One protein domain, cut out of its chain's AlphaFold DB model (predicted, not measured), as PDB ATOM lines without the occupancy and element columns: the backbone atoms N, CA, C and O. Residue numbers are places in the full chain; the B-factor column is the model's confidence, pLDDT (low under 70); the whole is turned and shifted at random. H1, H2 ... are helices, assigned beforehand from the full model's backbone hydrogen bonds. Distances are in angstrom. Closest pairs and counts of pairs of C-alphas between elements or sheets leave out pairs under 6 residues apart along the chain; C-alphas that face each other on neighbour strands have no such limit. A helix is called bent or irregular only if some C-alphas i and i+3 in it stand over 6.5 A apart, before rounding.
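AT A GLANCE: This is residues 23 to 113 and 127 to 173 of the 453 residues of an uncharacterized protein of Streptomyces glauciniger (UniProt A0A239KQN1). Seven helices, H1 to H7, form an up-and-down bundle, each running against the one before, drawn out into two rows: H1, H3, H5 and H7 in one, H2, H4 and H6 in the other. The short H8 packs slantwise on H6 at one end, and residues 60 to 66 stick out. The printed part has 138 residues with eight named helices, H1 to H8 along the chain, and no named strand: all helix. It is compact, with a radius of gyration of the C-alphas of 15.6 A, and spans 49 by 31 by 28 A.

HOW THE PARTS SIT: H1, residues 26 to 39, and H2, residues 41 to 52, form a hairpin at a shallow tilt of 27 degrees; their closest C-alphas, Ala 37 and Gly 44, are 3.7 A apart. H3, residues 69 to 80, touches H1 the same way at 11 degrees, closest at C-alphas 69 and 30, 7.0 A apart. H4, residues 82 to 94, touches H6, residues 127 to 139, closest at C-alphas 86 and 133, 4.0 A. H5, residues 98 to 108, only just touches H7, residues 145 to 157, with 3 pairs of C-alphas within 8 A; the closest are 105 and 151, 7.1 A. H8, residues 162 to 168, touches H6 at a steep tilt of 54 degrees, closest at C-alphas 168 and 139, 5.6 A. Every O i to N i+4 pair is within hydrogen-bond range in H1, H4, H5, H7 and H8; H2 has 6 of 8, H3 7 of 8 and H6 6 of 9.

IN THESE COORDINATES: H1 starts at C-alpha 26 (200.238, 197.331, 206.626) and is 19.8 A long; H4 and H7 are 18.5 A each. H6 is irregular: C-alphas 129 and 132 are 7.6 A apart. H8 ends at C-alpha 168 (189.553, 228.628, 223.784).

THE WHOLE: The farthest C-alphas, Trp 23 and Lys 163, are 50.2 A apart. Residues 114 to 126 are not printed, and C-alphas 113 and 127 are 12.1 A apart. The link from H2 to H3 is long. Low-confidence residues include 55 to 67 and 108 to 113.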
ATOM      1  N   TRP A  23     207.753 193.916 205.081       43.22
ATOM      2  CA  TRP A  23     206.396 194.421 204.946       43.22
ATOM      3  C   TRP A  23     205.419 193.375 205.509       43.22
ATOM      4  O   TRP A  23     204.887 192.542 204.777       43.22
ATOM      5  N   VAL A  24     205.254 193.316 206.833       51.06
ATOM      6  CA  VAL A  24     204.006 192.833 207.406       51.06
ATOM      7  C   VAL A  24     203.002 193.771 206.780       51.06
ATOM      8  O   VAL A  24     203.108 194.975 207.004       51.06
ATOM      9  N   ASP A  25     202.186 193.213 205.893       72.56
ATOM     10  CA  ASP A  25     201.143 193.906 205.154       72.56
ATOM     11  C   ASP A  25     200.549 194.980 206.069       72.56
ATOM     12  O   ASP A  25     200.099 194.648 207.170       72.56
ATOM     13  N   ASP A  26     200.682 196.264 205.723       73.44
ATOM     14  CA  ASP A  26     200.238 197.331 206.626       73.44
ATOM     15  C   ASP A  26     198.733 197.175 206.913       73.44
ATOM     16  O   ASP A  26     198.280 197.500 208.010       73.44
ATOM     17  N   ASP A  27     197.994 196.513 206.011       74.44
ATOM     18  CA  ASP A  27     196.638 196.007 206.246       74.44
ATOM     19  C   ASP A  27     196.561 195.033 207.430       74.44
ATOM     20  O   ASP A  27     195.714 195.179 208.311       74.44
ATOM     21  N   GLU A  28     197.459 194.054 207.505       79.44
ATOM     22  CA  GLU A  28     197.521 193.088 208.603       79.44
ATOM     23  C   GLU A  28     197.950 193.746 209.919       79.44
ATOM     24  O   GLU A  28     197.419 193.398 210.981       79.44
ATOM     25  N   LYS A  29     198.857 194.734 209.877       81.62
ATOM     26  CA  LYS A  29     199.234 195.521 211.065       81.62
ATOM     27  C   LYS A  29     198.043 196.314 211.602       81.62
ATOM     28  O   LYS A  29     197.754 196.231 212.797       81.62
ATOM     29  N   VAL A  30     197.347 197.047 210.732       83.56
ATOM     30  CA  VAL A  30     196.173 197.863 211.081       83.56
ATOM     31  C   VAL A  30     195.040 196.975 211.580       83.56
ATOM     32  O   VAL A  30     194.490 197.224 212.653       83.56
ATOM     33  N   ARG A  31     194.747 195.876 210.877       85.25
ATOM     34  CA  ARG A  31     193.736 194.893 211.287       85.25
ATOM     35  C   ARG A  31     194.047 194.305 212.660       85.25
ATOM     36  O   ARG A  31     193.156 194.238 213.506       85.25
ATOM     37  N   THR A  32     195.300 193.921 212.907       86.00
ATOM     38  CA  THR A  32     195.728 193.367 214.201       86.00
ATOM     39  C   THR A  32     195.607 194.402 215.316       86.00
ATOM     40  O   THR A  32     195.071 194.085 216.377       86.00
ATOM     41  N   ALA A  33     196.040 195.645 215.080       85.62
ATOM     42  CA  ALA A  33     195.926 196.725 216.058       85.62
ATOM     43  C   ALA A  33     194.457 197.059 216.377       85.62
ATOM     44  O   ALA A  33     194.105 197.239 217.543       85.62
ATOM     45  N   LEU A  34     193.578 197.062 215.370       87.81
ATOM     46  CA  LEU A  34     192.134 197.234 215.553       87.81
ATOM     47  C   LEU A  34     191.514 196.070 216.341       87.81
ATOM     48  O   LEU A  34     190.691 196.292 217.229       87.81
ATOM     49  N   GLU A  35     191.890 194.823 216.052       88.81
ATOM     50  CA  GLU A  35     191.430 193.655 216.817       88.81
ATOM     51  C   GLU A  35     191.906 193.682 218.270       88.81
ATOM     52  O   GLU A  35     191.142 193.337 219.175       88.81
ATOM     53  N   GLU A  36     193.144 194.107 218.503       87.38
ATOM     54  CA  GLU A  36     193.702 194.296 219.837       87.38
ATOM     55  C   GLU A  36     192.947 195.389 220.596       87.38
ATOM     56  O   GLU A  36     192.490 195.145 221.712       87.38
ATOM     57  N   ALA A  37     192.711 196.545 219.972       86.94
ATOM     58  CA  ALA A  37     191.955 197.642 220.571       86.94
ATOM     59  C   ALA A  37     190.505 197.261 220.891       86.94
ATOM     60  O   ALA A  37     189.985 197.647 221.937       86.94
ATOM     61  N   ARG A  38     189.873 196.417 220.063       85.88
ATOM     62  CA  ARG A  38     188.544 195.843 220.349       85.88
ATOM     63  C   ARG A  38     188.543 194.903 221.556       85.88
ATOM     64  O   ARG A  38     187.529 194.804 222.240       85.88
ATOM     65  N   ARG A  39     189.642 194.184 221.811       87.75
ATOM     66  CA  ARG A  39     189.763 193.246 222.944       87.75
ATOM     67  C   ARG A  39     190.218 193.934 224.230       87.75
ATOM     68  O   ARG A  39     189.773 193.550 225.307       87.75
ATOM     69  N   SER A  40     191.108 194.916 224.118       87.38
ATOM     70  CA  SER A  40     191.735 195.632 225.230       87.38
ATOM     71  C   SER A  40     191.953 197.106 224.857       87.38
ATOM     72  O   SER A  40     193.041 197.485 224.409       87.38
ATOM     73  N   PRO A  41     190.944 197.975 225.059       79.06
ATOM     74  CA  PRO A  41     191.048 199.394 224.712       79.06
ATOM     75  C   PRO A  41     192.221 200.111 225.395       79.06
ATOM     76  O   PRO A  41     192.864 200.958 224.787       79.06
ATOM     77  N   GLN A  42     192.559 199.725 226.632       74.31
ATOM     78  CA  GLN A  42     193.644 200.327 227.421       74.31
ATOM     79  C   GLN A  42     195.030 200.170 226.775       74.31
ATOM     80  O   GLN A  42     195.904 201.001 226.998       74.31
ATOM     81  N   GLN A  43     195.229 199.110 225.989       75.62
ATOM     82  CA  GLN A  43     196.495 198.822 225.308       75.62
ATOM     83  C   GLN A  43     196.422 199.168 223.817       75.62
ATOM     84  O   GLN A  43     197.382 199.695 223.259       75.62
ATOM     85  N   GLY A  44     195.274 198.930 223.176       82.88
ATOM     86  CA  GLY A  44     195.126 199.157 221.742       82.88
ATOM     87  C   GLY A  44     194.877 200.612 221.341       82.88
ATOM     88  O   GLY A  44     195.346 201.012 220.281       82.88
ATOM     89  N   VAL A  45     194.217 201.439 222.168       82.31
ATOM     90  CA  VAL A  45     193.995 202.865 221.841       82.31
ATOM     91  C   VAL A  45     195.320 203.629 221.688       82.31
ATOM     92  O   VAL A  45     195.499 204.257 220.645       82.31
ATOM     93  N   PRO A  46     196.287 203.553 222.630       77.75
ATOM     94  CA  PRO A  46     197.587 204.206 222.454       77.75
ATOM     95  C   PRO A  46     198.325 203.754 221.190       77.75
ATOM     96  O   PRO A  46     198.950 204.569 220.516       77.75
ATOM     97  N   ARG A  47     198.221 202.466 220.838       83.44
ATOM     98  CA  ARG A  47     198.839 201.914 219.628       83.44
ATOM     99  C   ARG A  47     198.221 202.499 218.361       83.44
ATOM    100  O   ARG A  47     198.957 202.938 217.486       83.44
ATOM    101  N   LEU A  48     196.892 202.546 218.279       84.75
ATOM    102  CA  LEU A  48     196.173 203.143 217.150       84.75
ATOM    103  C   LEU A  48     196.459 204.647 217.010       84.75
ATOM    104  O   LEU A  48     196.659 205.126 215.898       84.75
ATOM    105  N   LEU A  49     196.552 205.381 218.124       80.81
ATOM    106  CA  LEU A  49     196.967 206.788 218.116       80.81
ATOM    107  C   LEU A  49     198.405 206.960 217.608       80.81
ATOM    108  O   LEU A  49     198.662 207.853 216.808       80.81
ATOM    109  N   GLY A  50     199.328 206.088 218.029       79.44
ATOM    110  CA  GLY A  50     200.695 206.063 217.506       79.44
ATOM    111  C   GLY A  50     200.730 205.785 216.004       79.44
ATOM    112  O   GLY A  50     201.461 206.445 215.275       79.44
ATOM    113  N   MET A  51     199.872 204.887 215.516       81.81
ATOM    114  CA  MET A  51     199.739 204.637 214.082       81.81
ATOM    115  C   MET A  51     199.241 205.880 213.330       81.81
ATOM    116  O   MET A  51     199.782 206.185 212.283       81.81
ATOM    117  N   LEU A  52     198.319 206.693 213.861       75.75
ATOM    118  CA  LEU A  52     197.893 207.930 213.175       75.75
ATOM    119  C   LEU A  52     199.019 208.953 212.920       75.75
ATOM    120  O   LEU A  52     198.845 209.819 212.055       75.75
ATOM    121  N   THR A  53     200.144 208.862 213.644       71.88
ATOM    122  CA  THR A  53     201.338 209.701 213.421       71.88
ATOM    123  C   THR A  53     202.226 209.220 212.271       71.88
ATOM    124  O   THR A  53     203.086 209.971 211.819       71.88
ATOM    125  N   ASP A  54     202.018 207.995 211.786       72.94
ATOM    126  CA  ASP A  54     202.788 207.404 210.698       72.94
ATOM    127  C   ASP A  54     202.172 207.793 209.344       72.94
ATOM    128  O   ASP A  54     201.096 207.332 208.954       72.94
ATOM    129  N   THR A  55     202.855 208.687 208.632       60.41
ATOM    130  CA  THR A  55     202.422 209.197 207.326       60.41
ATOM    131  C   THR A  55     202.550 208.171 206.201       60.41
ATOM    132  O   THR A  55     201.962 208.377 205.140       60.41
ATOM    133  N   ASP A  56     203.284 207.073 206.412       64.25
ATOM    134  CA  ASP A  56     203.527 206.056 205.383       64.25
ATOM    135  C   ASP A  56     202.431 204.974 205.337       64.25
ATOM    136  O   ASP A  56     202.366 204.205 204.375       64.25
ATOM    137  N   LEU A  57     201.511 204.954 206.313       64.56
ATOM    138  CA  LEU A  57     200.406 203.984 206.404       64.56
ATOM    139  C   LEU A  57     199.479 203.966 205.185       64.56
ATOM    140  O   LEU A  57     198.956 202.916 204.811       64.56
ATOM    141  N   ASP A  58     199.263 205.112 204.548       61.97
ATOM    142  CA  ASP A  58     198.361 205.194 203.396       61.97
ATOM    143  C   ASP A  58     199.050 204.765 202.085       61.97
ATOM    144  O   ASP A  58     198.397 204.562 201.057       61.97
ATOM    145  N   GLY A  59     200.365 204.527 202.127       55.06
ATOM    146  CA  GLY A  59     201.170 204.144 200.977       55.06
ATOM    147  C   GLY A  59     201.145 205.180 199.843       55.06
ATOM    148  O   GLY A  59     200.413 206.162 199.828       55.06
ATOM    149  N   TRP A  60     201.955 204.954 198.811       50.91
ATOM    150  CA  TRP A  60     202.025 205.851 197.645       50.91
ATOM    151  C   TRP A  60     200.843 205.715 196.658       50.91
ATOM    152  O   TRP A  60     200.899 206.295 195.570       50.91
ATOM    153  N   ARG A  61     199.815 204.894 196.941       46.72
ATOM    154  CA  ARG A  61     198.905 204.375 195.892       46.72
ATOM    155  C   ARG A  61     197.406 204.622 196.026       46.72
ATOM    156  O   ARG A  61     196.716 204.332 195.054       46.72
ATOM    157  N   GLU A  62     196.879 205.194 197.098       46.62
ATOM    158  CA  GLU A  62     195.417 205.247 197.262       46.62
ATOM    159  C   GLU A  62     194.833 206.653 197.076       46.62
ATOM    160  O   GLU A  62     194.233 207.246 197.961       46.62
ATOM    161  N   TYR A  63     194.927 207.162 195.844       40.47
ATOM    162  CA  TYR A  63     193.901 208.066 195.314       40.47
ATOM    163  C   TYR A  63     192.838 207.216 194.606       40.47
ATOM    164  O   TYR A  63     192.872 207.061 193.384       40.47
ATOM    165  N   GLY A  64     191.906 206.629 195.362       41.41
ATOM    166  CA  GLY A  64     190.750 205.960 194.764       41.41
ATOM    167  C   GLY A  64     190.126 204.847 195.600       41.41
ATOM    168  O   GLY A  64     190.561 203.705 195.557       41.41
ATOM    169  N   THR A  65     188.990 205.169 196.215       39.44
ATOM    170  CA  THR A  65     187.875 204.274 196.591       39.44
ATOM    171  C   THR A  65     187.990 203.323 197.788       39.44
ATOM    172  O   THR A  65     186.926 203.003 198.315       39.44
ATOM    173  N   ASP A  66     189.172 202.952 198.285       44.44
ATOM    174  CA  ASP A  66     189.295 202.344 199.623       44.44
ATOM    175  C   ASP A  66     189.550 203.443 200.668       44.44
ATOM    176  O   ASP A  66     190.300 204.387 200.419       44.44
ATOM    177  N   LEU A  67     188.861 203.379 201.816       53.41
ATOM    178  CA  LEU A  67     189.151 204.269 202.944       53.41
ATOM    179  C   LEU A  67     190.603 204.014 203.349       53.41
ATOM    180  O   LEU A  67     190.935 202.872 203.686       53.41
ATOM    181  N   SER A  68     191.435 205.059 203.322       73.00
ATOM    182  CA  SER A  68     192.848 204.947 203.679       73.00
ATOM    183  C   SER A  68     193.000 204.278 205.052       73.00
ATOM    184  O   SER A  68     192.106 204.339 205.906       73.00
ATOM    185  N   ARG A  69     194.102 203.571 205.296       78.25
ATOM    186  CA  ARG A  69     194.301 202.846 206.566       78.25
ATOM    187  C   ARG A  69     194.186 203.790 207.762       78.25
ATOM    188  O   ARG A  69     193.600 203.422 208.785       78.25
ATOM    189  N   ARG A  70     194.670 205.027 207.611       78.12
ATOM    190  CA  ARG A  70     194.505 206.092 208.610       78.12
ATOM    191  C   ARG A  70     193.041 206.458 208.820       78.12
ATOM    192  O   ARG A  70     192.628 206.566 209.971       78.12
ATOM    193  N   GLN A  71     192.241 206.542 207.758       77.44
ATOM    194  CA  GLN A  71     190.798 206.767 207.851       77.44
ATOM    195  C   GLN A  71     190.087 205.664 208.652       77.44
ATOM    196  O   GLN A  71     189.286 205.967 209.529       77.44
ATOM    197  N   GLN A  72     190.420 204.388 208.434       80.19
ATOM    198  CA  GLN A  72     189.819 203.271 209.183       80.19
ATOM    199  C   GLN A  72     190.179 203.298 210.676       80.19
ATOM    200  O   GLN A  72     189.340 203.005 211.535       80.19
ATOM    201  N   ILE A  73     191.433 203.639 210.991       86.00
ATOM    202  CA  ILE A  73     191.890 203.824 212.373       86.00
ATOM    203  C   ILE A  73     191.151 205.000 213.013       86.00
ATOM    204  O   ILE A  73     190.643 204.872 214.131       86.00
ATOM    205  N   LEU A  74     191.083 206.123 212.301       83.56
ATOM    206  CA  LEU A  74     190.427 207.340 212.751       83.56
ATOM    207  C   LEU A  74     188.945 207.083 213.024       83.56
ATOM    208  O   LEU A  74     188.496 207.331 214.139       83.56
ATOM    209  N   ASP A  75     188.219 206.471 212.090       82.06
ATOM    210  CA  ASP A  75     186.808 206.107 212.253       82.06
ATOM    211  C   ASP A  75     186.580 205.246 213.501       82.06
ATOM    212  O   ASP A  75     185.634 205.469 214.263       82.06
ATOM    213  N   TRP A  76     187.462 204.274 213.762       85.81
ATOM    214  CA  TRP A  76     187.349 203.429 214.951       85.81
ATOM    215  C   TRP A  76     187.608 204.198 216.253       85.81
ATOM    216  O   TRP A  76     186.890 203.994 217.237       85.81
ATOM    217  N   LEU A  77     188.616 205.077 216.277       83.75
ATOM    218  CA  LEU A  77     188.943 205.914 217.439       83.75
ATOM    219  C   LEU A  77     187.829 206.920 217.732       83.75
ATOM    220  O   LEU A  77     187.440 207.098 218.887       83.75
ATOM    221  N   LEU A  78     187.263 207.519 216.689       78.88
ATOM    222  CA  LEU A  78     186.144 208.446 216.781       78.88
ATOM    223  C   LEU A  78     184.875 207.776 217.329       78.88
ATOM    224  O   LEU A  78     184.165 208.370 218.140       78.88
ATOM    225  N   GLN A  79     184.634 206.501 217.005       77.94
ATOM    226  CA  GLN A  79     183.549 205.717 217.611       77.94
ATOM    227  C   GLN A  79     183.700 205.516 219.127       77.94
ATOM    228  O   GLN A  79     182.689 205.276 219.792       77.94
ATOM    229  N   GLN A  80     184.916 205.618 219.685       75.94
ATOM    230  CA  GLN A  80     185.142 205.499 221.133       75.94
ATOM    231  C   GLN A  80     184.744 206.764 221.908       75.94
ATOM    232  O   GLN A  80     184.440 206.658 223.097       75.94
ATOM    233  N   ARG A  81     184.675 207.924 221.229       71.62
ATOM    234  CA  ARG A  81     184.205 209.221 221.761       71.62
ATOM    235  C   ARG A  81     185.051 209.777 222.916       71.62
ATOM    236  O   ARG A  81     186.075 209.207 223.296       71.62
ATOM    237  N   GLY A  82     184.640 210.930 223.447       69.56
ATOM    238  CA  GLY A  82     185.227 211.563 224.627       69.56
ATOM    239  C   GLY A  82     186.728 211.810 224.480       69.56
ATOM    240  O   GLY A  82     187.196 212.316 223.458       69.56
ATOM    241  N   ASP A  83     187.490 211.415 225.499       73.38
ATOM    242  CA  ASP A  83     188.940 211.625 225.554       73.38
ATOM    243  C   ASP A  83     189.694 210.926 224.412       73.38
ATOM    244  O   ASP A  83     190.731 211.415 223.970       73.38
ATOM    245  N   VAL A  84     189.173 209.809 223.891       76.06
ATOM    246  CA  VAL A  84     189.813 209.077 222.786       76.06
ATOM    247  C   VAL A  84     189.644 209.827 221.466       76.06
ATOM    248  O   VAL A  84     190.611 209.973 220.719       76.06
ATOM    249  N   ALA A  85     188.449 210.364 221.207       76.31
ATOM    250  CA  ALA A  85     188.208 211.215 220.044       76.31
ATOM    251  C   ALA A  85     189.031 212.512 220.122       76.31
ATOM    252  O   ALA A  85     189.618 212.930 219.124       76.31
ATOM    253  N   ALA A  86     189.157 213.114 221.311       76.44
ATOM    254  CA  ALA A  86     190.050 214.255 221.517       76.44
ATOM    255  C   ALA A  86     191.520 213.904 221.289       76.44
ATOM    256  O   ALA A  86     192.223 214.662 220.630       76.44
ATOM    257  N   ALA A  87     191.990 212.759 221.783       75.56
ATOM    258  CA  ALA A  87     193.364 212.326 221.566       75.56
ATOM    259  C   ALA A  87     193.661 212.124 220.071       75.56
ATOM    260  O   ALA A  87     194.689 212.594 219.589       75.56
ATOM    261  N   ALA A  88     192.743 211.502 219.325       78.75
ATOM    262  CA  ALA A  88     192.865 211.365 217.874       78.75
ATOM    263  C   ALA A  88     192.891 212.737 217.181       78.75
ATOM    264  O   ALA A  88     193.762 213.000 216.358       78.75
ATOM    265  N   THR A  89     192.000 213.644 217.593       79.94
ATOM    266  CA  THR A  89     191.946 215.021 217.079       79.94
ATOM    267  C   THR A  89     193.245 215.775 217.340       79.94
ATOM    268  O   THR A  89     193.773 216.421 216.441       79.94
ATOM    269  N   TRP A  90     193.807 215.653 218.544       82.00
ATOM    270  CA  TRP A  90     195.085 216.260 218.902       82.00
ATOM    271  C   TRP A  90     196.229 215.701 218.052       82.00
ATOM    272  O   TRP A  90     197.054 216.472 217.569       82.00
ATOM    273  N   VAL A  91     196.273 214.386 217.821       76.69
ATOM    274  CA  VAL A  91     197.284 213.768 216.946       76.69
ATOM    275  C   VAL A  91     197.184 214.324 215.524       76.69
ATOM    276  O   VAL A  91     198.186 214.799 214.991       76.69
ATOM    277  N   CYS A  92     195.987 214.334 214.931       79.00
ATOM    278  CA  CYS A  92     195.764 214.871 213.585       79.00
ATOM    279  C   CYS A  92     196.112 216.363 213.490       79.00
ATOM    280  O   CYS A  92     196.690 216.793 212.491       79.00
ATOM    281  N   LEU A  93     195.821 217.133 214.542       75.50
ATOM    282  CA  LEU A  93     196.165 218.548 214.632       75.50
ATOM    283  C   LEU A  93     197.684 218.767 214.634       75.50
ATOM    284  O   LEU A  93     198.187 219.573 213.859       75.50
ATOM    285  N   ASN A  94     198.428 218.032 215.467       77.56
ATOM    286  CA  ASN A  94     199.890 218.160 215.542       77.56
ATOM    287  C   ASN A  94     200.587 217.652 214.278       77.56
ATOM    288  O   ASN A  94     201.653 218.148 213.923       77.56
ATOM    289  N   ALA A  95     199.976 216.692 213.588       71.25
ATOM    290  CA  ALA A  95     200.421 216.241 212.279       71.25
ATOM    291  C   ALA A  95     200.052 217.218 211.143       71.25
ATOM    292  O   ALA A  95     200.436 216.975 210.003       71.25
ATOM    293  N   GLN A  96     199.307 218.298 211.427       68.12
ATOM    294  CA  GLN A  96     198.793 219.260 210.439       68.12
ATOM    295  C   GLN A  96     197.996 218.582 209.309       68.12
ATOM    296  O   GLN A  96     198.032 218.977 208.142       68.12
ATOM    297  N   SER A  97     197.265 217.528 209.671       73.06
ATOM    298  CA  SER A  97     196.585 216.634 208.739       73.06
ATOM    299  C   SER A  97     195.190 217.175 208.407       73.06
ATOM    300  O   SER A  97     194.189 216.784 209.007       73.06
ATOM    301  N   MET A  98     195.122 218.130 207.474       70.19
ATOM    302  CA  MET A  98     193.881 218.860 207.157       70.19
ATOM    303  C   MET A  98     192.732 217.958 206.688       70.19
ATOM    304  O   MET A  98     191.576 218.224 207.010       70.19
ATOM    305  N   TYR A  99     193.038 216.882 205.958       75.56
ATOM    306  CA  TYR A  99     192.041 215.914 205.498       75.56
ATOM    307  C   TYR A  99     191.373 215.190 206.676       75.56
ATOM    308  O   TYR A  99     190.150 215.144 206.781       75.56
ATOM    309  N   GLU A 100     192.167 214.686 207.616       77.94
ATOM    310  CA  GLU A 100     191.686 213.981 208.799       77.94
ATOM    311  C   GLU A 100     190.930 214.921 209.740       77.94
ATOM    312  O   GLU A 100     189.926 214.519 210.319       77.94
ATOM    313  N   LEU A 101     191.341 216.189 209.858       72.44
ATOM    314  CA  LEU A 101     190.586 217.195 210.616       72.44
ATOM    315  C   LEU A 101     189.193 217.447 210.011       72.44
ATOM    316  O   LEU A 101     188.217 217.540 210.755       72.44
ATOM    317  N   GLN A 102     189.073 217.478 208.678       72.38
ATOM    318  CA  GLN A 102     187.774 217.561 207.993       72.38
ATOM    319  C   GLN A 102     186.916 216.316 208.233       72.38
ATOM    320  O   GLN A 102     185.719 216.428 208.492       72.38
ATOM    321  N   VAL A 103     187.517 215.129 208.190       74.94
ATOM    322  CA  VAL A 103     186.835 213.868 208.504       74.94
ATOM    323  C   VAL A 103     186.317 213.858 209.942       74.94
ATOM    324  O   VAL A 103     185.178 213.448 210.177       74.94
ATOM    325  N   ILE A 104     187.133 214.303 210.903       74.44
ATOM    326  CA  ILE A 104     186.740 214.401 212.313       74.44
ATOM    327  C   ILE A 104     185.549 215.343 212.444       74.44
ATOM    328  O   ILE A 104     184.567 214.973 213.084       74.44
ATOM    329  N   TYR A 105     185.607 216.516 211.806       71.38
ATOM    330  CA  TYR A 105     184.492 217.457 211.793       71.38
ATOM    331  C   TYR A 105     183.219 216.815 211.218       71.38
ATOM    332  O   TYR A 105     182.206 216.794 211.899       71.38
ATOM    333  N   LEU A 106     183.269 216.194 210.035       71.06
ATOM    334  CA  LEU A 106     182.102 215.539 209.415       71.06
ATOM    335  C   LEU A 106     181.548 214.359 210.233       71.06
ATOM    336  O   LEU A 106     180.378 213.992 210.104       71.06
ATOM    337  N   SER A 107     182.394 213.739 211.054       70.12
ATOM    338  CA  SER A 107     182.005 212.662 211.968       70.12
ATOM    339  C   SER A 107     181.377 213.193 213.258       70.12
ATOM    340  O   SER A 107     180.497 212.536 213.819       70.12
ATOM    341  N   ALA A 108     181.831 214.363 213.710       62.56
ATOM    342  CA  ALA A 108     181.288 215.098 214.843       62.56
ATOM    343  C   ALA A 108     180.022 215.890 214.476       62.56
ATOM    344  O   ALA A 108     179.210 216.137 215.360       62.56
ATOM    345  N   ASP A 109     179.842 216.256 213.201       57.00
ATOM    346  CA  ASP A 109     178.707 217.037 212.710       57.00
ATOM    347  C   ASP A 109     177.394 216.311 213.036       57.00
ATOM    348  O   ASP A 109     177.097 215.197 212.571       57.00
ATOM    349  N   HIS A 110     176.643 216.936 213.938       57.06
ATOM    350  CA  HIS A 110     175.406 216.408 214.472       57.06
ATOM    351  C   HIS A 110     174.274 216.685 213.482       57.06
ATOM    352  O   HIS A 110     174.132 217.812 213.005       57.06
ATOM    353  N   PRO A 111     173.398 215.708 213.184       43.78
ATOM    354  CA  PRO A 111     172.179 216.016 212.457       43.78
ATOM    355  C   PRO A 111     171.383 217.063 213.249       43.78
ATOM    356  O   PRO A 111     170.927 216.794 214.362       43.78
ATOM    357  N   ARG A 112     171.229 218.245 212.634       44.28
ATOM    358  CA  ARG A 112     170.641 219.509 213.131       44.28
ATOM    359  C   ARG A 112     169.248 219.415 213.781       44.28
ATOM    360  O   ARG A 112     168.699 220.422 214.205       44.28
ATOM    361  N   GLU A 113     168.656 218.228 213.854       37.81
ATOM    362  CA  GLU A 113     167.246 218.012 214.189       37.81
ATOM    363  C   GLU A 113     167.021 217.059 215.374       37.81
ATOM    364  O   GLU A 113     165.879 216.691 215.654       37.81
ATOM    365  N   PRO A 127     175.669 215.491 221.731       52.88
ATOM    366  CA  PRO A 127     176.753 216.436 221.440       52.88
ATOM    367  C   PRO A 127     177.893 216.532 222.462       52.88
ATOM    368  O   PRO A 127     179.045 216.772 222.102       52.88
ATOM    369  N   TYR A 128     177.620 216.264 223.740       59.12
ATOM    370  CA  TYR A 128     178.645 216.311 224.787       59.12
ATOM    371  C   TYR A 128     179.759 215.264 224.621       59.12
ATOM    372  O   TYR A 128     180.873 215.491 225.094       59.12
ATOM    373  N   ASP A 129     179.496 214.139 223.943       67.00
ATOM    374  CA  ASP A 129     180.485 213.073 223.728       67.00
ATOM    375  C   ASP A 129     181.651 213.551 222.837       67.00
ATOM    376  O   ASP A 129     182.728 212.952 222.842       67.00
ATOM    377  N   TRP A 130     181.442 214.644 222.098       75.00
ATOM    378  CA  TRP A 130     182.389 215.227 221.150       75.00
ATOM    379  C   TRP A 130     182.992 216.548 221.618       75.00
ATOM    380  O   TRP A 130     183.945 217.030 221.004       75.00
ATOM    381  N   ALA A 131     182.505 217.110 222.728       78.69
ATOM    382  CA  ALA A 131     182.967 218.398 223.235       78.69
ATOM    383  C   ALA A 131     184.501 218.485 223.394       78.69
ATOM    384  O   ALA A 131     185.066 219.508 223.005       78.69
ATOM    385  N   PRO A 132     185.221 217.451 223.884       80.12
ATOM    386  CA  PRO A 132     186.684 217.484 223.946       80.12
ATOM    387  C   PRO A 132     187.368 217.637 222.573       80.12
ATOM    388  O   PRO A 132     188.302 218.424 222.442       80.12
ATOM    389  N   ALA A 133     186.895 216.923 221.547       78.44
ATOM    390  CA  ALA A 133     187.433 216.990 220.186       78.44
ATOM    391  C   ALA A 133     187.086 218.322 219.506       78.44
ATOM    392  O   ALA A 133     187.956 218.991 218.953       78.44
ATOM    393  N   LEU A 134     185.830 218.757 219.624       82.94
ATOM    394  CA  LEU A 134     185.361 220.027 219.077       82.94
ATOM    395  C   LEU A 134     186.116 221.226 219.675       82.94
ATOM    396  O   LEU A 134     186.483 222.142 218.947       82.94
ATOM    397  N   ARG A 135     186.443 221.207 220.977       86.69
ATOM    398  CA  ARG A 135     187.283 222.245 221.609       86.69
ATOM    399  C   ARG A 135     188.673 222.338 220.977       86.69
ATOM    400  O   ARG A 135     189.187 223.442 220.823       86.69
ATOM    401  N   LEU A 136     189.271 221.205 220.607       83.69
ATOM    402  CA  LEU A 136     190.565 221.188 219.919       83.69
ATOM    403  C   LEU A 136     190.447 221.765 218.507       83.69
ATOM    404  O   LEU A 136     191.270 222.604 218.146       83.69
ATOM    405  N   LEU A 137     189.407 221.387 217.756       83.50
ATOM    406  CA  LEU A 137     189.134 221.947 216.426       83.50
ATOM    407  C   LEU A 137     188.937 223.465 216.480       83.50
ATOM    408  O   LEU A 137     189.558 224.191 215.716       83.50
ATOM    409  N   VAL A 138     188.149 223.969 217.431       86.75
ATOM    410  CA  VAL A 138     187.930 225.413 217.608       86.75
ATOM    411  C   VAL A 138     189.232 226.154 217.940       86.75
ATOM    412  O   VAL A 138     189.475 227.241 217.412       86.75
ATOM    413  N   SER A 139     190.112 225.562 218.755       84.94
ATOM    414  CA  SER A 139     191.413 226.154 219.122       84.94
ATOM    415  C   SER A 139     192.474 226.143 218.010       84.94
ATOM    416  O   SER A 139     193.529 226.762 218.159       84.94
ATOM    417  N   ALA A 140     192.232 225.420 216.917       81.44
ATOM    418  CA  ALA A 140     193.210 225.179 215.865       81.44
ATOM    419  C   ALA A 140     193.357 226.389 214.929       81.44
ATOM    420  O   ALA A 140     192.665 226.471 213.927       81.44
ATOM    421  N   GLN A 141     194.275 227.315 215.217       79.62
ATOM    422  CA  GLN A 141     194.437 228.557 214.436       79.62
ATOM    423  C   GLN A 141     194.748 228.346 212.946       79.62
ATOM    424  O   GLN A 141     194.357 229.169 212.126       79.62
ATOM    425  N   ASP A 142     195.422 227.248 212.601       75.81
ATOM    426  CA  ASP A 142     195.773 226.908 211.218       75.81
ATOM    427  C   ASP A 142     194.653 226.144 210.476       75.81
ATOM    428  O   ASP A 142     194.793 225.839 209.290       75.81
ATOM    429  N   LEU A 143     193.553 225.800 211.162       75.06
ATOM    430  CA  LEU A 143     192.376 225.186 210.547       75.06
ATOM    431  C   LEU A 143     191.543 226.261 209.838       75.06
ATOM    432  O   LEU A 143     191.477 227.403 210.288       75.06
ATOM    433  N   ASP A 144     190.885 225.863 208.749       81.00
ATOM    434  CA  ASP A 144     189.937 226.706 208.022       81.00
ATOM    435  C   ASP A 144     188.926 227.340 208.990       81.00
ATOM    436  O   ASP A 144     188.304 226.641 209.797       81.00
ATOM    437  N   GLU A 145     188.801 228.663 208.930       81.94
ATOM    438  CA  GLU A 145     187.955 229.439 209.831       81.94
ATOM    439  C   GLU A 145     186.487 229.009 209.727       81.94
ATOM    440  O   GLU A 145     185.826 228.901 210.757       81.94
ATOM    441  N   ASP A 146     186.017 228.618 208.538       81.81
ATOM    442  CA  ASP A 146     184.646 228.142 208.334       81.81
ATOM    443  C   ASP A 146     184.406 226.827 209.096       81.81
ATOM    444  O   ASP A 146     183.395 226.659 209.780       81.81
ATOM    445  N   LEU A 147     185.379 225.907 209.067       77.62
ATOM    446  CA  LEU A 147     185.310 224.643 209.813       77.62
ATOM    447  C   LEU A 147     185.409 224.861 211.323       77.62
ATOM    448  O   LEU A 147     184.720 224.188 212.095       77.62
ATOM    449  N   ARG A 148     186.259 225.799 211.762       84.00
ATOM    450  CA  ARG A 148     186.348 226.184 213.178       84.00
ATOM    451  C   ARG A 148     185.022 226.762 213.649       84.00
ATOM    452  O   ARG A 148     184.549 226.381 214.716       84.00
ATOM    453  N   MET A 149     184.410 227.633 212.853       83.81
ATOM    454  CA  MET A 149     183.130 228.257 213.167       83.81
ATOM    455  C   MET A 149     181.987 227.242 213.198       83.81
ATOM    456  O   MET A 149     181.169 227.274 214.113       83.81
ATOM    457  N   GLU A 150     181.946 226.266 212.300       82.38
ATOM    458  CA  GLU A 150     180.935 225.209 212.404       82.38
ATOM    459  C   GLU A 150     181.156 224.282 213.613       82.38
ATOM    460  O   GLU A 150     180.202 223.830 214.260       82.38
ATOM    461  N   ALA A 151     182.416 224.047 214.002       81.94
ATOM    462  CA  ALA A 151     182.723 223.375 215.262       81.94
ATOM    463  C   ALA A 151     182.271 224.204 216.482       81.94
ATOM    464  O   ALA A 151     181.832 223.619 217.477       81.94
ATOM    465  N   VAL A 152     182.303 225.544 216.407       85.81
ATOM    466  CA  VAL A 152     181.686 226.432 217.411       85.81
ATOM    467  C   VAL A 152     180.185 226.171 217.497       85.81
ATOM    468  O   VAL A 152     179.689 225.934 218.598       85.81
ATOM    469  N   GLY A 153     179.469 226.133 216.372       81.75
ATOM    470  CA  GLY A 153     178.036 225.817 216.354       81.75
ATOM    471  C   GLY A 153     177.719 224.487 217.034       81.75
ATOM    472  O   GLY A 153     176.859 224.421 217.914       81.75
ATOM    473  N   SER A 154     178.487 223.446 216.712       80.94
ATOM    474  CA  SER A 154     178.356 222.122 217.341       80.94
ATOM    475  C   SER A 154     178.647 222.139 218.850       80.94
ATOM    476  O   SER A 154     177.974 221.446 219.617       80.94
ATOM    477  N   LEU A 155     179.608 222.948 219.316       82.06
ATOM    478  CA  LEU A 155     179.863 223.133 220.751       82.06
ATOM    479  C   LEU A 155     178.700 223.821 221.462       82.06
ATOM    480  O   LEU A 155     178.320 223.380 222.548       82.06
ATOM    481  N   LEU A 156     178.142 224.879 220.869       81.06
ATOM    482  CA  LEU A 156     177.012 225.617 221.442       81.06
ATOM    483  C   LEU A 156     175.763 224.724 221.549       81.06
ATOM    484  O   LEU A 156     175.068 224.751 222.562       81.06
ATOM    485  N   GLN A 157     175.522 223.848 220.564       77.94
ATOM    486  CA  GLN A 157     174.477 222.813 220.659       77.94
ATOM    487  C   GLN A 157     174.704 221.844 221.829       77.94
ATOM    488  O   GLN A 157     173.749 221.327 222.408       77.94
ATOM    489  N   GLY A 158     175.967 221.588 222.174       71.69
ATOM    490  CA  GLY A 158     176.382 220.746 223.295       71.69
ATOM    491  C   GLY A 158     176.438 221.446 224.648       71.69
ATOM    492  O   GLY A 158     177.157 220.963 225.521       71.69
ATOM    493  N   GLU A 159     175.690 222.539 224.824       73.62
ATOM    494  CA  GLU A 159     175.589 223.327 226.063       73.62
ATOM    495  C   GLU A 159     176.844 224.156 226.404       73.62
ATOM    496  O   GLU A 159     176.964 224.663 227.521       73.62
ATOM    497  N   ALA A 160     177.789 224.329 225.470       79.44
ATOM    498  CA  ALA A 160     178.849 225.322 225.649       79.44
ATOM    499  C   ALA A 160     178.285 226.745 225.508       79.44
ATOM    500  O   ALA A 160     177.369 226.981 224.726       79.44
ATOM    501  N   THR A 161     178.874 227.703 226.223       83.62
ATOM    502  CA  THR A 161     178.561 229.136 226.065       83.62
ATOM    503  C   THR A 161     179.566 229.815 225.134       83.62
ATOM    504  O   THR A 161     180.703 229.348 225.000       83.62
ATOM    505  N   LEU A 162     179.236 230.973 224.551       84.56
ATOM    506  CA  LEU A 162     180.205 231.771 223.784       84.56
ATOM    507  C   LEU A 162     181.400 232.177 224.631       84.56
ATOM    508  O   LEU A 162     182.509 232.291 224.124       84.56
ATOM    509  N   LYS A 163     181.210 232.363 225.937       84.50
ATOM    510  CA  LYS A 163     182.315 232.647 226.854       84.50
ATOM    511  C   LYS A 163     183.300 231.481 226.941       84.50
ATOM    512  O   LYS A 163     184.508 231.714 227.032       84.50
ATOM    513  N   ASP A 164     182.809 230.242 226.914       87.50
ATOM    514  CA  ASP A 164     183.669 229.058 226.854       87.50
ATOM    515  C   ASP A 164     184.441 229.008 225.537       87.50
ATOM    516  O   ASP A 164     185.641 228.723 225.543       87.50
ATOM    517  N   VAL A 165     183.776 229.342 224.430       86.69
ATOM    518  CA  VAL A 165     184.384 229.403 223.096       86.69
ATOM    519  C   VAL A 165     185.451 230.498 223.034       86.69
ATOM    520  O   VAL A 165     186.597 230.198 222.707       86.69
ATOM    521  N   GLN A 166     185.143 231.729 223.451       85.44
ATOM    522  CA  GLN A 166     186.078 232.863 223.449       85.44
ATOM    523  C   GLN A 166     187.304 232.615 224.339       85.44
ATOM    524  O   GLN A 166     188.375 233.173 224.113       85.44
ATOM    525  N   ARG A 167     187.181 231.767 225.369       87.81
ATOM    526  CA  ARG A 167     188.320 231.361 226.202       87.81
ATOM    527  C   ARG A 167     189.291 230.440 225.459       87.81
ATOM    528  O   ARG A 167     190.474 230.428 225.792       87.81
ATOM    529  N   ILE A 168     188.789 229.641 224.521       88.06
ATOM    530  CA  ILE A 168     189.553 228.628 223.784       88.06
ATOM    531  C   ILE A 168     190.061 229.180 222.448       88.06
ATOM    532  O   ILE A 168     191.184 228.873 222.059       88.06
ATOM    533  N   ALA A 169     189.269 230.022 221.788       85.56
ATOM    534  CA  ALA A 169     189.592 230.687 220.531       85.56
ATOM    535  C   ALA A 169     189.310 232.197 220.642       85.56
ATOM    536  O   ALA A 169     188.315 232.687 220.111       85.56
ATOM    537  N   PRO A 170     190.152 232.951 221.379       82.88
ATOM    538  CA  PRO A 170     189.971 234.393 221.556       82.88
ATOM    539  C   PRO A 170     190.195 235.193 220.267       82.88
ATOM    540  O   PRO A 170     189.870 236.376 220.235       82.88
ATOM    541  N   ASP A 171     190.792 234.566 219.255       85.69
ATOM    542  CA  ASP A 171     191.040 235.109 217.925       85.69
ATOM    543  C   ASP A 171     189.783 235.170 217.047       85.69
ATOM    544  O   ASP A 171     189.746 235.991 216.135       85.69
ATOM    545  N   LEU A 172     188.759 234.354 217.333       81.31
ATOM    546  CA  LEU A 172     187.496 234.388 216.596       81.31
ATOM    547  C   LEU A 172     186.669 235.604 217.029       81.31
ATOM    548  O   LEU A 172     186.327 235.756 218.209       81.31
ATOM    549  N   ASP A 173     186.323 236.459 216.066       79.06
ATOM    550  CA  ASP A 173     185.431 237.601 216.277       79.06
ATOM    551  C   ASP A 173     183.965 237.154 216.179       79.06
ATOM    552  O   ASP A 173     183.252 237.417 215.208       79.06
TER     553      ASP A 173